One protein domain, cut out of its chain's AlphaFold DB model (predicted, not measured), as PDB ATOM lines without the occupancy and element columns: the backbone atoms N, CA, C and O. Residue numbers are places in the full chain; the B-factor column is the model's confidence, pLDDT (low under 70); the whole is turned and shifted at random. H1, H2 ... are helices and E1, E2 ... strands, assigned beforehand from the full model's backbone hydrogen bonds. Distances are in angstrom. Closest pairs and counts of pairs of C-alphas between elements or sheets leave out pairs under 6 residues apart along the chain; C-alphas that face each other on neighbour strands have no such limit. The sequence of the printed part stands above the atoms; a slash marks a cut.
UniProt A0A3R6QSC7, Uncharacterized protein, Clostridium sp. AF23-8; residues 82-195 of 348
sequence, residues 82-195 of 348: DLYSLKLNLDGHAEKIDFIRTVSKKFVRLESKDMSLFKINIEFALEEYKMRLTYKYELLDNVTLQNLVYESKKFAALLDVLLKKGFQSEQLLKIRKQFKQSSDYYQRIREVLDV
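What this domain is: This is residues 82 to 195 of the 348 residues of an uncharacterized protein of Clostridium sp. AF23-8 (UniProt A0A3R6QSC7). A twisted sheet of five strands curls round helix H1, and the long helix H2 folds back beside H1 and packs on it, off the sheet. The sheet is an antiparallel meander, each strand the neighbour of the one before, in the order E1, E2, E3, E4, E5. The printed part has 114 residues, with five named strands followed by two named helices, H1 and H2; its class is mixed, helices and strands. It is compact, with a radius of gyration of the C-alphas of 15.1 A, and only just elongated, spanning 54 by 27 by 25 A.

How they stand to each other: Edge strand E1, residues 82 to 90, forms a hairpin with E2, residues 93 to 103; N 86 and O 97 are within hydrogen-bond range at 2.8 A. E2 bends by 55 degrees at residue 100 and forms a hairpin with E3, residues 107 to 112, with N 102 and O 109 at 2.9 A. E3 and E4, residues 118 to 125, are a hairpin with N 110 and O 122 at 2.8 A. E4 and the other edge strand, E5, residues 130 to 137, are a hairpin with N 121 and O 134 at 2.9 A. H1, residues 145 to 164, is on one face of the sheet, giving two layers, helix and sheet; its closest C-alphas with E1 are those of Ala 157 and Leu 88, 6.2 A apart. H2, residues 170 to 195, touches H1 in a helical hairpin, opposite ways at a shallow tilt of 25 degrees; the closest C-alphas, of Val 149 and Ser 183, are 4.7 A apart. H2 is not on the sheet. In H1 and H2 every O i to N i+4 pair is within hydrogen-bond range.

Where its parts are: E1 begins at C-alpha 82 (135.127, 211.603, 195.296), and H2 ends at C-alpha 195 (102.191, 184.653, 179.504). From first to last C-alpha E2 measures 29.9 A, H1 28.7 A and H2 37.6 A.

The domain as a whole: The C-alphas of Lys 105 and Val 195 are the two farthest apart, at 54.9 A. The printed part has no cut and no long link. Its mean pLDDT is 88.9, and residue 114 is under 70.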
ATOM      1  N   ASP A  82     134.677 212.987 195.318       91.06
ATOM      2  CA  ASP A  82     135.127 211.603 195.296       91.06
ATOM      3  C   ASP A  82     133.986 210.647 194.940       91.06
ATOM      4  O   ASP A  82     132.825 211.036 194.797       91.06
ATOM      5  N   LEU A  83     134.338 209.382 194.709       92.12
ATOM      6  CA  LEU A  83     133.363 208.335 194.446       92.12
ATOM      7  C   LEU A  83     132.953 207.692 195.772       92.12
ATOM      8  O   LEU A  83     133.789 207.145 196.493       92.12
ATOM      9  N   TYR A  84     131.658 207.710 196.062       91.56
ATOM     10  CA  TYR A  84     131.075 207.076 197.233       91.56
ATOM     11  C   TYR A  84     130.107 205.968 196.819       91.56
ATOM     12  O   TYR A  84     129.092 206.225 196.176       91.56
ATOM     13  N   SER A  85     130.396 204.734 197.222       92.25
ATOM     14  CA  SER A  85     129.541 203.576 196.946       92.25
ATOM     15  C   SER A  85     128.660 203.250 198.147       92.25
ATOM     16  O   SER A  85     129.156 202.929 199.230       92.25
ATOM     17  N   LEU A  86     127.344 203.257 197.947       91.19
ATOM     18  CA  LEU A  86     126.376 202.805 198.939       91.19
ATOM     19  C   LEU A  86     125.939 201.372 198.628       91.19
ATOM     20  O   LEU A  86     125.474 201.087 197.527       91.19
ATOM     21  N   LYS A  87     126.059 200.476 199.612       92.56
ATOM     22  CA  LYS A  87     125.575 199.094 199.496       92.56
ATOM     23  C   LYS A  87     124.068 199.031 199.712       92.56
ATOM     24  O   LYS A  87     123.558 199.599 200.679       92.56
ATOM     25  N   LEU A  88     123.394 198.288 198.849       91.94
ATOM     26  CA  LEU A  88     121.970 198.004 198.897       91.94
ATOM     27  C   LEU A  88     121.735 196.504 199.071       91.94
ATOM     28  O   LEU A  88     122.591 195.681 198.751       91.94
ATOM     29  N   ASN A  89     120.553 196.164 199.569       87.38
ATOM     30  CA  ASN A  89     120.027 194.809 199.508       87.38
ATOM     31  C   ASN A  89     118.790 194.844 198.614       87.38
ATOM     32  O   ASN A  89     117.821 195.527 198.949       87.38
ATOM     33  N   LEU A  90     118.862 194.149 197.484       87.56
ATOM     34  CA  LEU A  90     117.794 194.030 196.507       87.56
ATOM     35  C   LEU A  90     117.336 192.571 196.485       87.56
ATOM     36  O   LEU A  90     118.053 191.712 195.985       87.56
ATOM     37  N   ASP A  91     116.176 192.281 197.075       81.56
ATOM     38  CA  ASP A  91     115.595 190.930 197.115       81.56
ATOM     39  C   ASP A  91     116.561 189.836 197.633       81.56
ATOM     40  O   ASP A  91     116.545 188.697 197.182       81.56
ATOM     41  N   GLY A  92     117.431 190.174 198.593       81.00
ATOM     42  CA  GLY A  92     118.435 189.261 199.157       81.00
ATOM     43  C   GLY A  92     119.798 189.308 198.462       81.00
ATOM     44  O   GLY A  92     120.767 188.754 198.983       81.00
ATOM     45  N   HIS A  93     119.908 190.011 197.334       85.19
ATOM     46  CA  HIS A  93     121.152 190.193 196.597       85.19
ATOM     47  C   HIS A  93     121.858 191.491 196.999       85.19
ATOM     48  O   HIS A  93     121.242 192.543 197.189       85.19
ATOM     49  N   ALA A  94     123.182 191.412 197.145       89.31
ATOM     50  CA  ALA A  94     124.007 192.570 197.449       89.31
ATOM     51  C   ALA A  94     124.206 193.408 196.185       89.31
ATOM     52  O   ALA A  94     124.834 192.959 195.231       89.31
ATOM     53  N   GLU A  95     123.719 194.642 196.226       91.06
ATOM     54  CA  GLU A  95     123.825 195.606 195.135       91.06
ATOM     55  C   GLU A  95     124.553 196.871 195.587       91.06
ATOM     56  O   GLU A  95     124.824 197.071 196.779       91.06
ATOM     57  N   LYS A  96     124.881 197.752 194.639       90.69
ATOM     58  CA  LYS A  96     125.444 199.066 194.966       90.69
ATOM     59  C   LYS A  96     124.906 200.196 194.094       90.69
ATOM     60  O   LYS A  96     124.529 200.001 192.941       90.69
ATOM     61  N   ILE A  97     124.918 201.399 194.660       91.12
ATOM     62  CA  ILE A  97     124.808 202.653 193.911       91.12
ATOM     63  C   ILE A  97     126.080 203.448 194.141       91.12
ATOM     64  O   ILE A  97     126.450 203.714 195.288       91.12
ATOM     65  N   ASP A  98     126.712 203.851 193.047       92.62
ATOM     66  CA  ASP A  98     127.848 204.756 193.077       92.62
ATOM     67  C   ASP A  98     127.358 206.202 192.927       92.62
ATOM     68  O   ASP A  98     126.552 206.538 192.051       92.62
ATOM     69  N   PHE A  99     127.847 207.061 193.816       93.56
ATOM     70  CA  PHE A  99     127.575 208.488 193.855       93.56
ATOM     71  C   PHE A  99     128.868 209.268 193.650       93.56
ATOM     72  O   PHE A  99     129.918 208.902 194.177       93.56
ATOM     73  N   ILE A 100     128.773 210.384 192.938       92.81
ATOM     74  CA  ILE A 100     129.746 211.465 193.047       92.81
ATOM     75  C   ILE A 100     129.393 212.226 194.319       92.81
ATOM     76  O   ILE A 100     128.277 212.733 194.457       92.81
ATOM     77  N   ARG A 101     130.321 212.262 195.269       93.06
ATOM     78  CA  ARG A 101     130.147 212.956 196.536       93.06
ATOM     79  C   ARG A 101     130.943 214.247 196.526       93.06
ATOM     80  O   ARG A 101     132.156 214.225 196.354       93.06
ATOM     81  N   THR A 102     130.255 215.344 196.801       91.31
ATOM     82  CA  THR A 102     130.844 216.667 196.999       91.31
ATOM     83  C   THR A 102     130.679 217.053 198.461       91.31
ATOM     84  O   THR A 102     129.571 216.988 199.002       91.31
ATOM     85  N   VAL A 103     131.773 217.448 199.110       88.25
ATOM     86  CA  VAL A 103     131.775 217.868 200.517       88.25
ATOM     87  C   VAL A 103     132.139 219.344 200.588       88.25
ATOM     88  O   VAL A 103     133.150 219.758 200.032       88.25
ATOM     89  N   SER A 104     131.317 220.121 201.283       87.94
ATOM     90  CA  SER A 104     131.575 221.521 201.613       87.94
ATOM     91  C   SER A 104     131.460 221.736 203.125       87.94
ATOM     92  O   SER A 104     131.043 220.847 203.870       87.94
ATOM     93  N   LYS A 105     131.792 222.941 203.600       87.31
ATOM     94  CA  LYS A 105     131.598 223.336 205.005       87.31
ATOM     95  C   LYS A 105     130.119 223.340 205.410       87.31
ATOM     96  O   LYS A 105     129.824 223.181 206.589       87.31
ATOM     97  N   LYS A 106     129.200 223.536 204.456       88.38
ATOM     98  CA  LYS A 106     127.757 223.678 204.718       88.38
ATOM     99  C   LYS A 106     126.953 222.418 204.421       88.38
ATOM    100  O   LYS A 106     125.907 222.214 205.036       88.38
ATOM    101  N   PHE A 107     127.402 221.583 203.488       90.56
ATOM    102  CA  PHE A 107     126.644 220.412 203.069       90.56
ATOM    103  C   PHE A 107     127.510 219.255 202.575       90.56
ATOM    104  O   PHE A 107     128.658 219.416 202.166       90.56
ATOM    105  N   VAL A 108     126.895 218.076 202.539       91.62
ATOM    106  CA  VAL A 108     127.371 216.929 201.762       91.62
ATOM    107  C   VAL A 108     126.342 216.633 200.683       91.62
ATOM    108  O   VAL A 108     125.170 216.432 200.993       91.62
ATOM    109  N   ARG A 109     126.769 216.593 199.423       93.56
ATOM    110  CA  ARG A 109     125.909 216.278 198.279       93.56
ATOM    111  C   ARG A 109     126.334 214.959 197.651       93.56
ATOM    112  O   ARG A 109     127.523 214.730 197.458       93.56
ATOM    113  N   LEU A 110     125.365 214.111 197.333       93.75
ATOM    114  CA  LEU A 110     125.539 212.853 196.617       93.75
ATOM    115  C   LEU A 110     124.741 212.910 195.317       93.75
ATOM    116  O   LEU A 110     123.519 213.032 195.351       93.75
ATOM    117  N   GLU A 111     125.419 212.780 194.185       93.06
ATOM    118  CA  GLU A 111     124.805 212.735 192.856       93.06
ATOM    119  C   GLU A 111     125.000 211.348 192.249       93.06
ATOM    120  O   GLU A 111     126.125 210.860 192.158       93.06
ATOM    121  N   SER A 112     123.912 210.673 191.876       92.12
ATOM    122  CA  SER A 112     123.988 209.312 191.336       92.12
ATOM    123  C   SER A 112     124.775 209.283 190.030       92.12
ATOM    124  O   SER A 112     124.474 210.057 189.117       92.12
ATOM    125  N   LYS A 113     125.721 208.349 189.920       85.38
ATOM    126  CA  LYS A 113     126.520 208.136 188.710       85.38
ATOM    127  C   LYS A 113     125.916 207.072 187.788       85.38
ATOM    128  O   LYS A 113     125.801 207.299 186.591       85.38
ATOM    129  N   ASP A 114     125.488 205.951 188.372       68.94
ATOM    130  CA  ASP A 114     125.192 204.703 187.647       68.94
ATOM    131  C   ASP A 114     123.720 204.276 187.793       68.94
ATOM    132  O   ASP A 114     123.398 203.162 188.222       68.94
ATOM    133  N   MET A 115     122.808 205.197 187.488       70.31
ATOM    134  CA  MET A 115     121.366 204.945 187.462       70.31
ATOM    135  C   MET A 115     120.844 205.335 186.081       70.31
ATOM    136  O   MET A 115     120.990 206.483 185.664       70.31
ATOM    137  N   SER A 116     120.279 204.374 185.351       70.75
ATOM    138  CA  SER A 116     119.917 204.566 183.941       70.75
ATOM    139  C   SER A 116     118.611 205.334 183.755       70.75
ATOM    140  O   SER A 116     118.436 205.981 182.728       70.75
ATOM    141  N   LEU A 117     117.694 205.258 184.728       81.38
ATOM    142  CA  LEU A 117     116.355 205.864 184.632       81.38
ATOM    143  C   LEU A 117     116.135 207.021 185.601       81.38
ATOM    144  O   LEU A 117     115.295 207.890 185.357       81.38
ATOM    145  N   PHE A 118     116.874 207.027 186.707       83.44
ATOM    146  CA  PHE A 118     116.717 208.019 187.757       83.44
ATOM    147  C   PHE A 118     118.010 208.785 187.962       83.44
ATOM    148  O   PHE A 118     119.023 208.213 188.348       83.44
ATOM    149  N   LYS A 119     117.957 210.106 187.822       89.31
ATOM    150  CA  LYS A 119     119.017 210.965 188.346       89.31
ATOM    151  C   LYS A 119     118.654 211.363 189.767       89.31
ATOM    152  O   LYS A 119     117.700 212.113 189.963       89.31
ATOM    153  N   ILE A 120     119.393 210.855 190.744       92.19
ATOM    154  CA  ILE A 120     119.161 211.090 192.170       92.19
ATOM    155  C   ILE A 120     120.184 212.094 192.686       92.19
ATOM    156  O   ILE A 120     121.382 211.968 192.431       92.19
ATOM    157  N   ASN A 121     119.708 213.060 193.461       93.56
ATOM    158  CA  ASN A 121     120.538 213.986 194.208       93.56
ATOM    159  C   ASN A 121     120.083 214.004 195.672       93.56
ATOM    160  O   ASN A 121     118.902 214.213 195.964       93.56
ATOM    161  N   ILE A 122     121.021 213.751 196.582       93.31
ATOM    162  CA  ILE A 122     120.805 213.814 198.024       93.31
ATOM    163  C   ILE A 122     121.715 214.895 198.583       93.31
ATOM    164  O   ILE A 122     122.933 214.781 198.495       93.31
ATOM    165  N   GLU A 123     121.132 215.909 199.203       93.19
ATOM    166  CA  GLU A 123     121.868 216.966 199.880       93.19
ATOM    167  C   GLU A 123     121.600 216.909 201.383       93.19
ATOM    168  O   GLU A 123     120.452 216.903 201.826       93.19
ATOM    169  N   PHE A 124     122.670 216.861 202.167       91.56
ATOM    170  CA  PHE A 124     122.644 216.916 203.621       91.56
ATOM    171  C   PHE A 124     123.170 218.275 204.067       91.56
ATOM    172  O   PHE A 124     124.367 218.527 203.956       91.56
ATOM    173  N   ALA A 125     122.296 219.133 204.584       90.38
ATOM    174  CA  ALA A 125     122.688 220.395 205.200       90.38
ATOM    175  C   ALA A 125     123.246 220.120 206.605       90.38
ATOM    176  O   ALA A 125     122.522 219.621 207.472       90.38
ATOM    177  N   LEU A 126     124.529 220.426 206.822       87.31
ATOM    178  CA  LEU A 126     125.261 220.070 208.044       87.31
ATOM    179  C   LEU A 126     124.804 220.884 209.258       87.31
ATOM    180  O   LEU A 126     124.696 220.337 210.350       87.31
ATOM    181  N   GLU A 127     124.499 222.168 209.068       87.19
ATOM    182  CA  GLU A 127     124.056 223.055 210.154       87.19
ATOM    183  C   GLU A 127     122.625 222.737 210.611       87.19
ATOM    184  O   GLU A 127     122.327 222.732 211.803       87.19
ATOM    185  N   GLU A 128     121.732 222.447 209.661       85.19
ATOM    186  CA  GLU A 128     120.317 222.188 209.946       85.19
ATOM    187  C   GLU A 128     120.023 220.728 210.306       85.19
ATOM    188  O   GLU A 128     118.901 220.418 210.709       85.19
ATOM    189  N   TYR A 129     120.988 219.822 210.114       83.25
ATOM    190  CA  TYR A 129     120.794 218.371 210.203       83.25
ATOM    191  C   TYR A 129     119.607 217.874 209.360       83.25
ATOM    192  O   TYR A 129     118.883 216.950 209.740       83.25
ATOM    193  N   LYS A 130     119.399 218.488 208.189       86.38
ATOM    194  CA  LYS A 130     118.312 218.144 207.264       86.38
ATOM    195  C   LYS A 130     118.845 217.499 206.000       86.38
ATOM    196  O   LYS A 130     119.879 217.893 205.469       86.38
ATOM    197  N   MET A 131     118.077 216.546 205.489       90.50
ATOM    198  CA  MET A 131     118.306 215.941 204.184       90.50
ATOM    199  C   MET A 131     117.234 216.393 203.198       90.50
ATOM    200  O   MET A 131     116.043 216.397 203.513       90.50
ATOM    201  N   ARG A 132     117.667 216.718 201.983       90.62
ATOM    202  CA  ARG A 132     116.818 216.921 200.819       90.62
ATOM    203  C   ARG A 132     117.147 215.859 199.776       90.62
ATOM    204  O   ARG A 132     118.267 215.792 199.284       90.62
ATOM    205  N   LEU A 133     116.148 215.059 199.426       91.56
ATOM    206  CA  LEU A 133     116.200 214.132 198.302       91.56
ATOM    207  C   LEU A 133     115.468 214.764 197.119       91.56
ATOM    208  O   LEU A 133     114.300 215.131 197.236       91.56
ATOM    209  N   THR A 134     116.131 214.840 195.974       91.88
ATOM    210  CA  THR A 134     115.492 215.138 194.691       91.88
ATOM    211  C   THR A 134     115.817 214.033 193.700       91.88
ATOM    212  O   THR A 134     116.896 213.441 193.735       91.88
ATOM    213  N   TYR A 135     114.863 213.712 192.835       91.12
ATOM    214  CA  TYR A 135     115.057 212.724 191.787       91.12
ATOM    215  C   TYR A 135     114.369 213.192 190.509       91.12
ATOM    216  O   TYR A 135     113.305 213.811 190.553       91.12
ATOM    217  N   LYS A 136     114.988 212.896 189.370       88.00
ATOM    218  CA  LYS A 136     114.406 213.085 188.043       88.00
ATOM    219  C   LYS A 136     114.258 211.724 187.385       88.00
ATOM    220  O   LYS A 136     115.198 210.936 187.418       88.00
ATOM    221  N   TYR A 137     113.090 211.473 186.810       82.88
ATOM    222  CA  TYR A 137     112.791 210.267 186.050       82.88
ATOM    223  C   TYR A 137     112.791 210.594 184.559       82.88
ATOM    224  O   TYR A 137     112.087 211.512 184.135       82.88
ATOM    225  N   GLU A 138     113.580 209.861 183.780       76.06
ATOM    226  CA  GLU A 138     113.623 209.987 182.323       76.06
ATOM    227  C   GLU A 138     113.445 208.609 181.686       76.06
ATOM    228  O   GLU A 138     114.292 207.726 181.815       76.06
ATOM    229  N   LEU A 139     112.318 208.423 180.995       72.94
ATOM    230  CA  LEU A 139     112.026 207.187 180.281       72.94
ATOM    231  C   LEU A 139     112.629 207.253 178.873       72.94
ATOM    232  O   LEU A 139     112.018 207.789 177.942       72.94
ATOM    233  N   LEU A 140     113.849 206.733 178.743       70.94
ATOM    234  CA  LEU A 140     114.540 206.594 177.459       70.94
ATOM    235  C   LEU A 140     113.793 205.600 176.544       70.94
ATOM    236  O   LEU A 140     112.996 204.785 177.008       70.94
ATOM    237  N   ASP A 141     114.028 205.667 175.234       70.31
ATOM    238  CA  ASP A 141     113.281 204.862 174.251       70.31
ATOM    239  C   ASP A 141     113.620 203.362 174.292       70.31
ATOM    240  O   ASP A 141     112.805 202.528 173.916       70.31
ATOM    241  N   ASN A 142     114.802 202.993 174.786       75.62
ATOM    242  CA  ASN A 142     115.304 201.614 174.836       75.62
ATOM    243  C   ASN A 142     115.064 200.912 176.186       75.62
ATOM    244  O   ASN A 142     115.720 199.918 176.509       75.62
ATOM    245  N   VAL A 143     114.170 201.448 177.014       84.31
ATOM    246  CA  VAL A 143     113.927 200.941 178.365       84.31
ATOM    247  C   VAL A 143     112.918 199.804 178.310       84.31
ATOM    248  O   VAL A 143     111.803 199.977 177.823       84.31
ATOM    249  N   THR A 144     113.289 198.642 178.839       88.31
ATOM    250  CA  THR A 144     112.389 197.488 178.963       88.31
ATOM    251  C   THR A 144     111.573 197.564 180.257       88.31
ATOM    252  O   THR A 144     111.966 198.235 181.217       88.31
ATOM    253  N   LEU A 145     110.459 196.827 180.337       89.25
ATOM    254  CA  LEU A 145     109.725 196.650 181.602       89.25
ATOM    255  C   LEU A 145     110.623 196.069 182.703       89.25
ATOM    256  O   LEU A 145     110.529 196.481 183.855       89.25
ATOM    257  N   GLN A 146     111.549 195.174 182.347       90.06
ATOM    258  CA  GLN A 146     112.516 194.626 183.297       90.06
ATOM    259  C   GLN A 146     113.412 195.710 183.902       90.06
ATOM    260  O   GLN A 146     113.630 195.717 185.115       90.06
ATOM    261  N   ASN A 147     113.888 196.651 183.082       89.31
ATOM    262  CA  ASN A 147     114.691 197.776 183.557       89.31
ATOM    263  C   ASN A 147     113.883 198.653 184.528       89.31
ATOM    264  O   ASN A 147     114.415 199.084 185.547       89.31
ATOM    265  N   LEU A 148     112.592 198.875 184.252       89.50
ATOM    266  CA  LEU A 148     111.706 199.646 185.131       89.50
ATOM    267  C   LEU A 148     111.466 198.977 186.479       89.50
ATOM    268  O   LEU A 148     111.523 199.655 187.506       89.50
ATOM    269  N   VAL A 149     111.216 197.666 186.482       91.06
ATOM    270  CA  VAL A 149     111.101 196.881 187.718       91.06
ATOM    271  C   VAL A 149     112.392 197.011 188.521       91.06
ATOM    272  O   VAL A 149     112.358 197.416 189.682       91.06
ATOM    273  N   TYR A 150     113.530 196.722 187.888       90.69
ATOM    274  CA  TYR A 150     114.834 196.719 188.539       90.69
ATOM    275  C   TYR A 150     115.195 198.083 189.143       90.69
ATOM    276  O   TYR A 150     115.476 198.176 190.338       90.69
ATOM    277  N   GLU A 151     115.131 199.156 188.355       89.56
ATOM    278  CA  GLU A 151     115.515 200.496 188.807       89.56
ATOM    279  C   GLU A 151     114.545 201.042 189.869       89.56
ATOM    280  O   GLU A 151     114.981 201.696 190.818       89.56
ATOM    281  N   SER A 152     113.245 200.727 189.777       90.75
ATOM    282  CA  SER A 152     112.261 201.116 190.801       90.75
ATOM    283  C   SER A 152     112.520 200.405 192.132       90.75
ATOM    284  O   SER A 152     112.528 201.054 193.182       90.75
ATOM    285  N   LYS A 153     112.807 199.094 192.105       91.31
ATOM    286  CA  LYS A 153     113.189 198.342 193.311       91.31
ATOM    287  C   LYS A 153     114.509 198.849 193.895       91.31
ATOM    288  O   LYS A 153     114.614 199.040 195.105       91.31
ATOM    289  N   LYS A 154     115.501 199.129 193.045       91.25
ATOM    290  CA  LYS A 154     116.801 199.683 193.447       91.25
ATOM    291  C   LYS A 154     116.645 201.048 194.122       91.25
ATOM    292  O   LYS A 154     117.264 201.292 195.160       91.25
ATOM    293  N   PHE A 155     115.769 201.911 193.605       91.94
ATOM    294  CA  PHE A 155     115.462 203.186 194.249       91.94
ATOM    295  C   PHE A 155     114.726 203.003 195.583       91.94
ATOM    296  O   PHE A 155     115.103 203.625 196.575       91.94
ATOM    297  N   ALA A 156     113.745 202.099 195.665       92.06
ATOM    298  CA  ALA A 156     113.084 201.775 196.932       92.06
ATOM    299  C   ALA A 156     114.075 201.247 197.992       92.06
ATOM    300  O   ALA A 156     114.019 201.666 199.151       92.06
ATOM    301  N   ALA A 157     115.035 200.409 197.591       92.56
ATOM    302  CA  ALA A 157     116.092 199.903 198.465       92.56
ATOM    303  C   ALA A 157     117.034 201.015 198.962       92.56
ATOM    304  O   ALA A 157     117.445 201.006 200.125       92.56
ATOM    305  N   LEU A 158     117.348 202.013 198.126       92.56
ATOM    306  CA  LEU A 158     118.067 203.214 198.567       92.56
ATOM    307  C   LEU A 158     117.288 203.949 199.666       92.56
ATOM    308  O   LEU A 158     117.866 204.311 200.693       92.56
ATOM    309  N   LEU A 159     115.981 204.141 199.478       92.56
ATOM    310  CA  LEU A 159     115.124 204.798 200.468       92.56
ATOM    311  C   LEU A 159     115.078 204.010 201.782       92.56
ATOM    312  O   LEU A 159     115.145 204.612 202.853       92.56
ATOM    313  N   ASP A 160     115.054 202.676 201.723       91.69
ATOM    314  CA  ASP A 160     115.165 201.814 202.906       91.69
ATOM    315  C   ASP A 160     116.472 202.032 203.674       91.69
ATOM    316  O   ASP A 160     116.469 202.087 204.907       91.69
ATOM    317  N   VAL A 161     117.597 202.183 202.969       92.19
ATOM    318  CA  VAL A 161     118.884 202.489 203.608       92.19
ATOM    319  C   VAL A 161     118.842 203.857 204.287       92.19
ATOM    320  O   VAL A 161     119.276 203.969 205.435       92.19
ATOM    321  N   LEU A 162     118.287 204.880 203.633       90.62
ATOM    322  CA  LEU A 162     118.157 206.220 204.218       90.62
ATOM    323  C   LEU A 162     117.264 206.211 205.470       90.62
ATOM    324  O   LEU A 162     117.647 206.759 206.504       90.62
ATOM    325  N   LEU A 163     116.121 205.524 205.422       90.31
ATOM    326  CA  LEU A 163     115.214 205.385 206.566       90.31
ATOM    327  C   LEU A 163     115.888 204.671 207.747       90.31
ATOM    328  O   LEU A 163     115.780 205.128 208.887       90.31
ATOM    329  N   LYS A 164     116.647 203.597 207.488       89.19
ATOM    330  CA  LYS A 164     117.430 202.875 208.514       89.19
ATOM    331  C   LYS A 164     118.531 203.731 209.140       89.19
ATOM    332  O   LYS A 164     118.917 203.486 210.278       89.19
ATOM    333  N   LYS A 165     119.042 204.727 208.413       87.00
ATOM    334  CA  LYS A 165     120.022 205.701 208.917       87.00
ATOM    335  C   LYS A 165     119.390 206.823 209.752       87.00
ATOM    336  O   LYS A 165     120.116 207.700 210.199       87.00
ATOM    337  N   GLY A 166     118.078 206.775 209.993       84.31
ATOM    338  CA  GLY A 166     117.365 207.714 210.862       84.31
ATOM    339  C   GLY A 166     116.694 208.872 210.125       84.31
ATOM    340  O   GLY A 166     116.064 209.709 210.763       84.31
ATOM    341  N   PHE A 167     116.764 208.917 208.792       83.75
ATOM    342  CA  PHE A 167     116.109 209.959 208.006       83.75
ATOM    343  C   PHE A 167     114.625 209.648 207.789       83.75
ATOM    344  O   PHE A 167     114.204 209.282 206.694       83.75
ATOM    345  N   GLN A 168     113.828 209.755 208.848       78.19
ATOM    346  CA  GLN A 168     112.397 209.479 208.798       78.19
ATOM    347  C   GLN A 168     111.615 210.753 208.477       78.19
ATOM    348  O   GLN A 168     111.463 211.636 209.316       78.19
ATOM    349  N   SER A 169     111.099 210.846 207.252       84.38
ATOM    350  CA  SER A 169     110.126 211.868 206.867       84.38
ATOM    351  C   SER A 169     108.918 211.219 206.200       84.38
ATOM    352  O   SER A 169     109.052 210.217 205.489       84.38
ATOM    353  N   GLU A 170     107.726 211.790 206.395       87.12
ATOM    354  CA  GLU A 170     106.517 211.312 205.712       87.12
ATOM    355  C   GLU A 170     106.688 211.299 204.192       87.12
ATOM    356  O   GLU A 170     106.182 210.409 203.512       87.12
ATOM    357  N   GLN A 171     107.417 212.279 203.657       87.06
ATOM    358  CA  GLN A 171     107.702 212.367 202.234       87.06
ATOM    359  C   GLN A 171     108.526 211.164 201.756       87.06
ATOM    360  O   GLN A 171     108.168 210.557 200.751       87.06
ATOM    361  N   LEU A 172     109.576 210.769 202.485       88.94
ATOM    362  CA  LEU A 172     110.383 209.593 202.138       88.94
ATOM    363  C   LEU A 172     109.566 208.301 202.207       88.94
ATOM    364  O   LEU A 172     109.682 207.462 201.316       88.94
ATOM    365  N   LEU A 173     108.702 208.156 203.216       90.75
ATOM    366  CA  LEU A 173     107.806 207.001 203.334       90.75
ATOM    367  C   LEU A 173     106.799 206.930 202.176       90.75
ATOM    368  O   LEU A 173     106.585 205.853 201.620       90.75
ATOM    369  N   LYS A 174     106.219 208.071 201.780       91.25
ATOM    370  CA  LYS A 174     105.299 208.172 200.634       91.25
ATOM    371  C   LYS A 174     105.997 207.812 199.322       91.25
ATOM    372  O   LYS A 174     105.491 206.963 198.594       91.25
ATOM    373  N   ILE A 175     107.173 208.390 199.061       91.38
ATOM    374  CA  ILE A 175     107.973 208.091 197.861       91.38
ATOM    375  C   ILE A 175     108.335 206.601 197.834       91.38
ATOM    376  O   ILE A 175     108.106 205.930 196.833       91.38
ATOM    377  N   ARG A 176     108.825 206.047 198.948       92.06
ATOM    378  CA  ARG A 176     109.149 204.617 199.051       92.06
ATOM    379  C   ARG A 176     107.950 203.738 198.705       92.06
ATOM    380  O   ARG A 176     108.091 202.821 197.902       92.06
ATOM    381  N   LYS A 177     106.783 204.016 199.296       91.31
ATOM    382  CA  LYS A 177     105.552 203.263 199.024       91.31
ATOM    383  C   LYS A 177     105.180 203.333 197.543       91.31
ATOM    384  O   LYS A 177     104.912 202.296 196.949       91.31
ATOM    385  N   GLN A 178     105.223 204.525 196.949       90.75
ATOM    386  CA  GLN A 178     104.936 204.721 195.531       90.75
ATOM    387  C   GLN A 178     105.856 203.872 194.645       90.75
ATOM    388  O   GLN A 178     105.367 203.153 193.782       90.75
ATOM    389  N   PHE A 179     107.171 203.902 194.874       90.75
ATOM    390  CA  PHE A 179     108.120 203.156 194.043       90.75
ATOM    391  C   PHE A 179     108.017 201.642 194.199       90.75
ATOM    392  O   PHE A 179     108.158 200.933 193.203       90.75
ATOM    393  N   LYS A 180     107.710 201.146 195.403       90.69
ATOM    394  CA  LYS A 180     107.371 199.729 195.592       90.69
ATOM    395  C   LYS A 180     106.145 199.346 194.765       90.69
ATOM    396  O   LYS A 180     106.242 198.467 193.916       90.69
ATOM    397  N   GLN A 181     105.049 200.091 194.920       89.62
ATOM    398  CA  GLN A 181     103.804 199.843 194.189       89.62
ATOM    399  C   GLN A 181     103.995 199.905 192.668       89.62
ATOM    400  O   GLN A 181     103.473 199.055 191.950       89.62
ATOM    401  N   SER A 182     104.768 200.875 192.168       89.25
ATOM    402  CA  SER A 182     105.116 200.961 190.748       89.25
ATOM    403  C   SER A 182     105.942 199.760 190.295       89.25
ATOM    404  O   SER A 182     105.640 199.187 189.254       89.25
ATOM    405  N   SER A 183     106.940 199.340 191.080       91.88
ATOM    406  CA  SER A 183     107.758 198.171 190.743       91.88
ATOM    407  C   SER A 183     106.930 196.888 190.662       91.88
ATOM    408  O   SER A 183     107.071 196.141 189.695       91.88
ATOM    409  N   ASP A 184     106.006 196.687 191.605       92.25
ATOM    410  CA  ASP A 184     105.110 195.531 191.616       92.25
ATOM    411  C   ASP A 184     104.136 195.585 190.439       92.25
ATOM    412  O   ASP A 184     103.842 194.566 189.822       92.25
ATOM    413  N   TYR A 185     103.653 196.775 190.080       92.44
ATOM    414  CA  TYR A 185     102.780 196.947 188.924       92.44
ATOM    415  C   TYR A 185     103.492 196.626 187.606       92.44
ATOM    416  O   TYR A 185     102.993 195.819 186.826       92.44
ATOM    417  N   TYR A 186     104.689 197.175 187.377       93.31
ATOM    418  CA  TYR A 186     105.483 196.862 186.183       93.31
ATOM    419  C   TYR A 186     105.828 195.373 186.101       93.31
ATOM    420  O   TYR A 186     105.821 194.790 185.017       93.31
ATOM    421  N   GLN A 187     106.074 194.749 187.253       94.81
ATOM    422  CA  GLN A 187     106.327 193.321 187.374       94.81
ATOM    423  C   GLN A 187     105.109 192.490 186.949       94.81
ATOM    424  O   GLN A 187     105.285 191.504 186.233       94.81
ATOM    425  N   ARG A 188     103.893 192.905 187.332       95.44
ATOM    426  CA  ARG A 188     102.645 192.258 186.897       95.44
ATOM    427  C   ARG A 188     102.395 192.423 185.406       95.44
ATOM    428  O   ARG A 188     102.064 191.438 184.758       95.44
ATOM    429  N   ILE A 189     102.586 193.630 184.859       95.50
ATOM    430  CA  ILE A 189     102.464 193.862 183.412       95.50
ATOM    431  C   ILE A 189     103.396 192.904 182.672       95.50
ATOM    432  O   ILE A 189     102.942 192.185 181.791       95.50
ATOM    433  N   ARG A 190     104.674 192.840 183.071       95.31
ATOM    434  CA  ARG A 190     105.655 191.952 182.438       95.31
ATOM    435  C   ARG A 190     105.197 190.495 182.457       95.31
ATOM    436  O   ARG A 190     105.111 189.886 181.404       95.31
ATOM    437  N   GLU A 191     104.842 189.966 183.628       96.88
ATOM    438  CA  GLU A 191     104.434 188.559 183.770       96.88
ATOM    439  C   GLU A 191     103.170 188.226 182.961       96.88
ATOM    440  O   GLU A 191     103.093 187.155 182.364       96.88
ATOM    441  N   VAL A 192     102.199 189.145 182.879       96.62
ATOM    442  CA  VAL A 192     101.005 188.962 182.037       96.62
ATOM    443  C   VAL A 192     101.367 188.965 180.550       96.62
ATOM    444  O   VAL A 192     100.898 188.110 179.803       96.62
ATOM    445  N   LEU A 193     102.201 189.904 180.102       95.56
ATOM    446  CA  LEU A 193     102.603 189.976 178.696       95.56
ATOM    447  C   LEU A 193     103.477 188.786 178.281       95.56
ATOM    448  O   LEU A 193     103.295 188.272 177.178       95.56
ATOM    449  N   ASP A 194     104.343 188.300 179.175       96.00
ATOM    450  CA  ASP A 194     105.151 187.092 178.975       96.00
ATOM    451  C   ASP A 194     104.244 185.866 178.770       96.00
ATOM    452  O   ASP A 194     104.409 185.120 177.803       96.00
ATOM    453  N   VAL A 195     103.221 185.703 179.622       97.00
ATOM    454  CA  VAL A 195     102.191 184.653 179.504       97.00
ATOM    455  C   VAL A 195     101.502 184.681 178.135       97.00
ATOM    456  O   VAL A 195     101.263 183.634 177.538       97.00
TER     457      VAL A 195